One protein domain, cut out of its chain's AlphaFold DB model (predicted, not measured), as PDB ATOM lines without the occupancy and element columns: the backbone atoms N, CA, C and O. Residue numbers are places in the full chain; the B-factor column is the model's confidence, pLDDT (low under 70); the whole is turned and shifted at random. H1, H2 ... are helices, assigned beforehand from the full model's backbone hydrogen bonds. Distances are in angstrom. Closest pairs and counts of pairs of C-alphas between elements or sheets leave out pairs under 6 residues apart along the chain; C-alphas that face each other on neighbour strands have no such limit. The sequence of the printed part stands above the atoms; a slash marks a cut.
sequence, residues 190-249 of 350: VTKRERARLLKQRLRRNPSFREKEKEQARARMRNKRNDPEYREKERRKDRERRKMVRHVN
ATOM      1  N   VAL A 190      -0.912 -21.450  -5.041       71.06
ATOM      2  CA  VAL A 190      -1.950 -22.419  -5.407       71.06
ATOM      3  C   VAL A 190      -2.606 -22.971  -4.145       71.06
ATOM      4  O   VAL A 190      -1.935 -23.545  -3.273       71.06
ATOM      5  N   THR A 191      -3.933 -22.852  -4.057       86.06
ATOM      6  CA  THR A 191      -4.698 -23.335  -2.902       86.06
ATOM      7  C   THR A 191      -4.485 -24.840  -2.707       86.06
ATOM      8  O   THR A 191      -4.298 -25.598  -3.664       86.06
ATOM      9  N   LYS A 192      -4.560 -25.337  -1.461       87.88
ATOM     10  CA  LYS A 192      -4.426 -26.786  -1.166       87.88
ATOM     11  C   LYS A 192      -5.328 -27.653  -2.064       87.88
ATOM     12  O   LYS A 192      -4.941 -28.753  -2.457       87.88
ATOM     13  N   ARG A 193      -6.514 -27.140  -2.415       86.94
ATOM     14  CA  ARG A 193      -7.494 -27.795  -3.292       86.94
ATOM     15  C   ARG A 193      -6.986 -27.948  -4.725       86.94
ATOM     16  O   ARG A 193      -7.148 -29.013  -5.315       86.94
ATOM     17  N   GLU A 194      -6.368 -26.917  -5.284       90.31
ATOM     18  CA  GLU A 194      -5.821 -26.942  -6.643       90.31
ATOM     19  C   GLU A 194      -4.577 -27.826  -6.742       90.31
ATOM     20  O   GLU A 194      -4.485 -28.630  -7.670       90.31
ATOM     21  N   ARG A 195      -3.689 -27.799  -5.736       88.38
ATOM     22  CA  ARG A 195      -2.546 -28.729  -5.682       88.38
ATOM     23  C   ARG A 195      -3.013 -30.189  -5.695       88.38
ATOM     24  O   ARG A 195      -2.463 -31.008  -6.429       88.38
ATOM     25  N   ALA A 196      -4.073 -30.513  -4.949       88.38
ATOM     26  CA  ALA A 196      -4.668 -31.850  -4.953       88.38
ATOM     27  C   ALA A 196      -5.296 -32.225  -6.311       88.38
ATOM     28  O   ALA A 196      -5.159 -33.368  -6.754       88.38
ATOM     29  N   ARG A 197      -5.952 -31.275  -6.999       91.88
ATOM     30  CA  ARG A 197      -6.488 -31.482  -8.359       91.88
ATOM     31  C   ARG A 197      -5.370 -31.793  -9.360       91.88
ATOM     32  O   ARG A 197      -5.471 -32.798 -10.062       91.88
ATOM     33  N   LEU A 198      -4.295 -30.998  -9.370       92.19
ATOM     34  CA  LEU A 198      -3.140 -31.188 -10.257       92.19
ATOM     35  C   LEU A 198      -2.413 -32.508  -9.979       92.19
ATOM     36  O   LEU A 198      -2.110 -33.257 -10.909       92.19
ATOM     37  N   LEU A 199      -2.201 -32.851  -8.702       91.12
ATOM     38  CA  LEU A 199      -1.607 -34.133  -8.321       91.12
ATOM     39  C   LEU A 199      -2.459 -35.307  -8.818       91.12
ATOM     40  O   LEU A 199      -1.936 -36.242  -9.423       91.12
ATOM     41  N   LYS A 200      -3.781 -35.246  -8.626       91.31
ATOM     42  CA  LYS A 200      -4.693 -36.291  -9.104       91.31
ATOM     43  C   LYS A 200      -4.697 -36.394 -10.629       91.31
ATOM     44  O   LYS A 200      -4.727 -37.503 -11.161       91.31
ATOM     45  N   GLN A 201      -4.637 -35.269 -11.340       92.94
ATOM     46  CA  GLN A 201      -4.530 -35.247 -12.799       92.94
ATOM     47  C   GLN A 201      -3.221 -35.893 -13.272       92.94
ATOM     48  O   GLN A 201      -3.250 -36.726 -14.177       92.94
ATOM     49  N   ARG A 202      -2.092 -35.587 -12.617       91.88
ATOM     50  CA  ARG A 202      -0.792 -36.214 -12.897       91.88
ATOM     51  C   ARG A 202      -0.826 -37.720 -12.640       91.88
ATOM     52  O   ARG A 202      -0.397 -38.482 -13.499       91.88
ATOM     53  N   LEU A 203      -1.393 -38.161 -11.516       92.25
ATOM     54  CA  LEU A 203      -1.551 -39.586 -11.203       92.25
ATOM     55  C   LEU A 203      -2.426 -40.308 -12.234       92.25
ATOM     56  O   LEU A 203      -2.094 -41.414 -12.646       92.25
ATOM     57  N   ARG A 204      -3.491 -39.670 -12.730       92.50
ATOM     58  CA  ARG A 204      -4.341 -40.220 -13.800       92.50
ATOM     59  C   ARG A 204      -3.653 -40.327 -15.160       92.50
ATOM     60  O   ARG A 204      -4.194 -41.011 -16.021       92.50
ATOM     61  N   ARG A 205      -2.485 -39.710 -15.375       92.81
ATOM     62  CA  ARG A 205      -1.665 -39.991 -16.569       92.81
ATOM     63  C   ARG A 205      -1.029 -41.383 -16.503       92.81
ATOM     64  O   ARG A 205      -0.776 -41.972 -17.546       92.81
ATOM     65  N   ASN A 206      -0.816 -41.932 -15.302       95.12
ATOM     66  CA  ASN A 206      -0.307 -43.290 -15.134       95.12
ATOM     67  C   ASN A 206      -1.444 -44.319 -15.350       95.12
ATOM     68  O   ASN A 206      -2.442 -44.278 -14.620       95.12
ATOM     69  N   PRO A 207      -1.311 -45.262 -16.303       94.00
ATOM     70  CA  PRO A 207      -2.348 -46.255 -16.593       94.00
ATOM     71  C   PRO A 207      -2.669 -47.150 -15.387       94.00
ATOM     72  O   PRO A 207      -3.842 -47.361 -15.085       94.00
ATOM     73  N   SER A 208      -1.657 -47.573 -14.622       94.06
ATOM     74  CA  SER A 208      -1.846 -48.438 -13.444       94.06
ATOM     75  C   SER A 208      -2.691 -47.774 -12.349       94.06
ATOM     76  O   SER A 208      -3.484 -48.425 -11.667       94.06
ATOM     77  N   PHE A 209      -2.574 -46.451 -12.200       95.12
ATOM     78  CA  PHE A 209      -3.390 -45.688 -11.262       95.12
ATOM     79  C   PHE A 209      -4.841 -45.572 -11.748       95.12
ATOM     80  O   PHE A 209      -5.765 -45.722 -10.946       95.12
ATOM     81  N   ARG A 210      -5.065 -45.362 -13.055       95.38
ATOM     82  CA  ARG A 210      -6.422 -45.335 -13.635       95.38
ATOM     83  C   ARG A 210      -7.133 -46.671 -13.467       95.38
ATOM     84  O   ARG A 210      -8.323 -46.683 -13.163       95.38
ATOM     85  N   GLU A 211      -6.424 -47.777 -13.658       96.69
ATOM     86  CA  GLU A 211      -6.982 -49.119 -13.485       96.69
ATOM     87  C   GLU A 211      -7.409 -49.368 -12.040       96.69
ATOM     88  O   GLU A 211      -8.562 -49.738 -11.811       96.69
ATOM     89  N   LYS A 212      -6.551 -49.041 -11.064       96.81
ATOM     90  CA  LYS A 212      -6.897 -49.117  -9.636       96.81
ATOM     91  C   LYS A 212      -8.075 -48.205  -9.277       96.81
ATOM     92  O   LYS A 212      -8.995 -48.635  -8.583       96.81
ATOM     93  N   GLU A 213      -8.107 -46.963  -9.773       95.88
ATOM     94  CA  GLU A 213      -9.235 -46.041  -9.544       95.88
ATOM     95  C   GLU A 213     -10.542 -46.601 -10.144       95.88
ATOM     96  O   GLU A 213     -11.600 -46.536  -9.509       95.88
ATOM     97  N   LYS A 214     -10.472 -47.206 -11.339       97.06
ATOM     98  CA  LYS A 214     -11.600 -47.852 -12.029       97.06
ATOM     99  C   LYS A 214     -12.092 -49.088 -11.280       97.06
ATOM    100  O   LYS A 214     -13.303 -49.276 -11.155       97.06
ATOM    101  N   GLU A 215     -11.192 -49.917 -10.767       97.75
ATOM    102  CA  GLU A 215     -11.528 -51.088  -9.960       97.75
ATOM    103  C   GLU A 215     -12.205 -50.687  -8.646       97.75
ATOM    104  O   GLU A 215     -13.294 -51.172  -8.339       97.75
ATOM    105  N   GLN A 216     -11.647 -49.709  -7.928       97.19
ATOM    106  CA  GLN A 216     -12.272 -49.171  -6.720       97.19
ATOM    107  C   GLN A 216     -13.653 -48.569  -7.007       97.19
ATOM    108  O   GLN A 216     -14.588 -48.748  -6.227       97.19
ATOM    109  N   ALA A 217     -13.819 -47.867  -8.132       97.38
ATOM    110  CA  ALA A 217     -15.120 -47.347  -8.543       97.38
ATOM    111  C   ALA A 217     -16.127 -48.474  -8.822       97.38
ATOM    112  O   ALA A 217     -17.272 -48.393  -8.369       97.38
ATOM    113  N   ARG A 218     -15.704 -49.549  -9.500       97.38
ATOM    114  CA  ARG A 218     -16.529 -50.746  -9.722       97.38
ATOM    115  C   ARG A 218     -16.930 -51.406  -8.403       97.38
ATOM    116  O   ARG A 218     -18.102 -51.737  -8.251       97.38
ATOM    117  N   ALA A 219     -16.007 -51.542  -7.451       97.94
ATOM    118  CA  ALA A 219     -16.282 -52.109  -6.131       97.94
ATOM    119  C   ALA A 219     -17.297 -51.262  -5.344       97.94
ATOM    120  O   ALA A 219     -18.297 -51.789  -4.863       97.94
ATOM    121  N   ARG A 220     -17.122 -49.930  -5.307       97.69
ATOM    122  CA  ARG A 220     -18.096 -49.015  -4.682       97.69
ATOM    123  C   ARG A 220     -19.486 -49.142  -5.303       97.69
ATOM    124  O   ARG A 220     -20.475 -49.173  -4.579       97.69
ATOM    125  N   MET A 221     -19.571 -49.228  -6.632       97.38
ATOM    126  CA  MET A 221     -20.853 -49.388  -7.326       97.38
ATOM    127  C   MET A 221     -21.480 -50.760  -7.092       97.38
ATOM    128  O   MET A 221     -22.694 -50.847  -6.947       97.38
ATOM    129  N   ARG A 222     -20.674 -51.824  -7.025       97.31
ATOM    130  CA  ARG A 222     -21.156 -53.164  -6.673       97.31
ATOM    131  C   ARG A 222     -21.778 -53.156  -5.279       97.31
ATOM    132  O   ARG A 222     -22.917 -53.574  -5.144       97.31
ATOM    133  N   ASN A 223     -21.087 -52.579  -4.296       96.88
ATOM    134  CA  ASN A 223     -21.592 -52.485  -2.926       96.88
ATOM    135  C   ASN A 223     -22.885 -51.663  -2.849       96.88
ATOM    136  O   ASN A 223     -23.830 -52.088  -2.200       96.88
ATOM    137  N   LYS A 224     -22.970 -50.533  -3.566       96.81
ATOM    138  CA  LYS A 224     -24.216 -49.748  -3.649       96.81
ATOM    139  C   LYS A 224     -25.378 -50.534  -4.260       96.81
ATOM    140  O   LYS A 224     -26.505 -50.374  -3.823       96.81
ATOM    141  N   ARG A 225     -25.126 -51.391  -5.253       96.50
ATOM    142  CA  ARG A 225     -26.166 -52.210  -5.906       96.50
ATOM    143  C   ARG A 225     -26.630 -53.417  -5.093       96.50
ATOM    144  O   ARG A 225     -27.581 -54.075  -5.519       96.50
ATOM    145  N   ASN A 226     -25.973 -53.709  -3.972       96.81
ATOM    146  CA  ASN A 226     -26.470 -54.690  -3.010       96.81
ATOM    147  C   ASN A 226     -27.679 -54.146  -2.234       96.81
ATOM    148  O   ASN A 226     -28.476 -54.938  -1.746       96.81
ATOM    149  N   ASP A 227     -27.838 -52.821  -2.155       97.62
ATOM    150  CA  ASP A 227     -29.033 -52.188  -1.606       97.62
ATOM    151  C   ASP A 227     -30.195 -52.258  -2.628       97.62
ATOM    152  O   ASP A 227     -30.071 -51.729  -3.747       97.62
ATOM    153  N   PRO A 228     -31.320 -52.920  -2.287       96.31
ATOM    154  CA  PRO A 228     -32.464 -53.058  -3.182       96.31
ATOM    155  C   PRO A 228     -33.136 -51.718  -3.515       96.31
ATOM    156  O   PRO A 228     -33.588 -51.544  -4.651       96.31
ATOM    157  N   GLU A 229     -33.167 -50.757  -2.587       97.56
ATOM    158  CA  GLU A 229     -33.800 -49.454  -2.818       97.56
ATOM    159  C   GLU A 229     -32.997 -48.645  -3.844       97.56
ATOM    160  O   GLU A 229     -33.537 -48.126  -4.831       97.56
ATOM    161  N   TYR A 230     -31.672 -48.616  -3.671       97.94
ATOM    162  CA  TYR A 230     -30.764 -48.004  -4.636       97.94
ATOM    163  C   TYR A 230     -30.920 -48.625  -6.028       97.94
ATOM    164  O   TYR A 230     -30.992 -47.907  -7.032       97.94
ATOM    165  N   ARG A 231     -31.003 -49.959  -6.100       97.12
ATOM    166  CA  ARG A 231     -31.129 -50.691  -7.363       97.12
ATOM    167  C   ARG A 231     -32.446 -50.395  -8.076       97.12
ATOM    168  O   ARG A 231     -32.442 -50.232  -9.298       97.12
ATOM    169  N   GLU A 232     -33.560 -50.284  -7.355       97.50
ATOM    170  CA  GLU A 232     -34.838 -49.912  -7.971       97.50
ATOM    171  C   GLU A 232     -34.817 -48.477  -8.499       97.50
ATOM    172  O   GLU A 232     -35.201 -48.223  -9.645       97.50
ATOM    173  N   LYS A 233     -34.269 -47.540  -7.719       97.88
ATOM    174  CA  LYS A 233     -34.099 -46.147  -8.148       97.88
ATOM    175  C   LYS A 233     -33.201 -46.032  -9.384       97.88
ATOM    176  O   LYS A 233     -33.508 -45.252 -10.289       97.88
ATOM    177  N   GLU A 234     -32.119 -46.810  -9.450       97.25
ATOM    178  CA  GLU A 234     -31.237 -46.896 -10.621       97.25
ATOM    179  C   GLU A 234     -32.003 -47.414 -11.850       97.25
ATOM    180  O   GLU A 234     -31.961 -46.772 -12.902       97.25
ATOM    181  N   ARG A 235     -32.770 -48.510 -11.711       97.44
ATOM    182  CA  ARG A 235     -33.601 -49.072 -12.794       97.44
ATOM    183  C   ARG A 235     -34.649 -48.084 -13.299       97.44
ATOM    184  O   ARG A 235     -34.818 -47.947 -14.509       97.44
ATOM    185  N   ARG A 236     -35.338 -47.375 -12.402       98.12
ATOM    186  CA  ARG A 236     -36.337 -46.363 -12.779       98.12
ATOM    187  C   ARG A 236     -35.713 -45.235 -13.602       98.12
ATOM    188  O   ARG A 236     -36.185 -44.972 -14.705       98.12
ATOM    189  N   LYS A 237     -34.612 -44.644 -13.123       97.94
ATOM    190  CA  LYS A 237     -33.887 -43.593 -13.859       97.94
ATOM    191  C   LYS A 237     -33.367 -44.085 -15.210       97.94
ATOM    192  O   LYS A 237     -33.356 -43.332 -16.179       97.94
ATOM    193  N   ASP A 238     -32.926 -45.339 -15.290       97.56
ATOM    194  CA  ASP A 238     -32.468 -45.925 -16.550       97.56
ATOM    195  C   ASP A 238     -33.607 -46.098 -17.564       97.56
ATOM    196  O   ASP A 238     -33.456 -45.724 -18.727       97.56
ATOM    197  N   ARG A 239     -34.778 -46.579 -17.118       96.81
ATOM    198  CA  ARG A 239     -35.991 -46.658 -17.949       96.81
ATOM    199  C   ARG A 239     -36.394 -45.282 -18.482       96.81
ATOM    200  O   ARG A 239     -36.641 -45.149 -19.679       96.81
ATOM    201  N   GLU A 240     -36.401 -44.263 -17.625       97.44
ATOM    202  CA  GLU A 240     -36.706 -42.877 -18.005       97.44
ATOM    203  C   GLU A 240     -35.708 -42.341 -19.040       97.44
ATOM    204  O   GLU A 240     -36.121 -41.850 -20.091       97.44
ATOM    205  N   ARG A 241     -34.395 -42.516 -18.819       96.06
ATOM    206  CA  ARG A 241     -33.368 -42.110 -19.793       96.06
ATOM    207  C   ARG A 241     -33.553 -42.788 -21.145       96.06
ATOM    208  O   ARG A 241     -33.524 -42.111 -22.168       96.06
ATOM    209  N   ARG A 242     -33.782 -44.105 -21.173       92.69
ATOM    210  CA  ARG A 242     -34.016 -44.836 -22.433       92.69
ATOM    211  C   ARG A 242     -35.279 -44.359 -23.140       92.69
ATOM    212  O   ARG A 242     -35.271 -44.235 -24.363       92.69
ATOM    213  N   LYS A 243     -36.347 -44.073 -22.390       93.31
ATOM    214  CA  LYS A 243     -37.589 -43.513 -22.939       93.31
ATOM    215  C   LYS A 243     -37.324 -42.165 -23.615       93.31
ATOM    216  O   LYS A 243     -37.730 -41.984 -24.757       93.31
ATOM    217  N   MET A 244     -36.584 -41.275 -22.953       94.25
ATOM    218  CA  MET A 244     -36.229 -39.962 -23.501       94.25
ATOM    219  C   MET A 244     -35.339 -40.072 -24.740       94.25
ATOM    220  O   MET A 244     -35.643 -39.463 -25.759       94.25
ATOM    221  N   VAL A 245     -34.293 -40.904 -24.705       92.25
ATOM    222  CA  VAL A 245     -33.399 -41.112 -25.860       92.25
ATOM    223  C   VAL A 245     -34.174 -41.613 -27.082       92.25
ATOM    224  O   VAL A 245     -33.966 -41.114 -28.185       92.25
ATOM    225  N   ARG A 246     -35.111 -42.551 -26.890       90.19
ATOM    226  CA  ARG A 246     -35.965 -43.066 -27.975       90.19
ATOM    227  C   ARG A 246     -36.942 -42.032 -28.522       90.19
ATOM    228  O   ARG A 246     -37.311 -42.136 -29.684       90.19
ATOM    229  N   HIS A 247     -37.388 -41.090 -27.695       90.56
ATOM    230  CA  HIS A 247     -38.296 -40.028 -28.119       90.56
ATOM    231  C   HIS A 247     -37.560 -38.919 -28.881       90.56
ATOM    232  O   HIS A 247     -38.101 -38.357 -29.825       90.56
ATOM    233  N   VAL A 248     -36.332 -38.596 -28.471       95.00
ATOM    234  CA  VAL A 248     -35.544 -37.511 -29.073       95.00
ATOM    235  C   VAL A 248     -34.876 -37.946 -30.379       95.00
ATOM    236  O   VAL A 248     -34.743 -37.138 -31.290       95.00
ATOM    237  N   ASN A 249     -34.459 -39.211 -30.496       94.69
ATOM    238  CA  ASN A 249     -33.678 -39.689 -31.638       94.69
ATOM    239  C   ASN A 249     -34.372 -40.856 -32.368       94.69
ATOM    240  O   ASN A 249     -34.134 -42.033 -32.073       94.69
TER     241      ASN A 249
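This is residues 190 to 249 of the 350 residues of an uncharacterized protein of Mizuhopecten yessoensis (UniProt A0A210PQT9). The longest helix, H3, is one end arm of an open frame of three helices joined end to end at two sharp corners, with H2 the middle piece and H1 the other arm. The helices meet only near their ends, with no packed core. The 60 printed residues hold H1, H2 and H3 in that order and no named strand: all helix. The whole is extended, radius of gyration of the C-alphas 17.5 A, spans 44 by 31 by 24 A.

H3, residues 228 to 248, is 30.4 A long and ends at C-alpha 248 (-35.544, -37.511, -29.073). H2, residues 207 to 225, is 26.8 A long. H1, residues 192 to 205, is 20.5 A long and begins at C-alpha 192 (-4.426, -26.786, -1.166).

H3, with residues 230 to 231 alone, and H2, with 224 to 225 alone, only just touch, only at the corner, with 3 pairs of C-alphas within 8 A; the closest C-alphas, of Arg 225 and Arg 231, are 5.4 A apart. Their lines stand at 71 degrees, only just about perpendicular. H2, with 209 to 210 alone, and H1, with 203 to 204 alone, likewise only just touch, only at the corner, with 3 pairs; the closest C-alphas, of Arg 204 and Arg 210, are 5.5 A apart, at 74 degrees, about perpendicular. H1 and H3 are apart. In H1, H2 and H3 every O i to N i+4 pair is within hydrogen-bond range.

The C-alphas farthest apart, of Val 190 and His 247, are 46.3 A apart. The printed part has no cut, and both links are tight. Mean pLDDT of the printed part is 94.3; no printed residue is under 70.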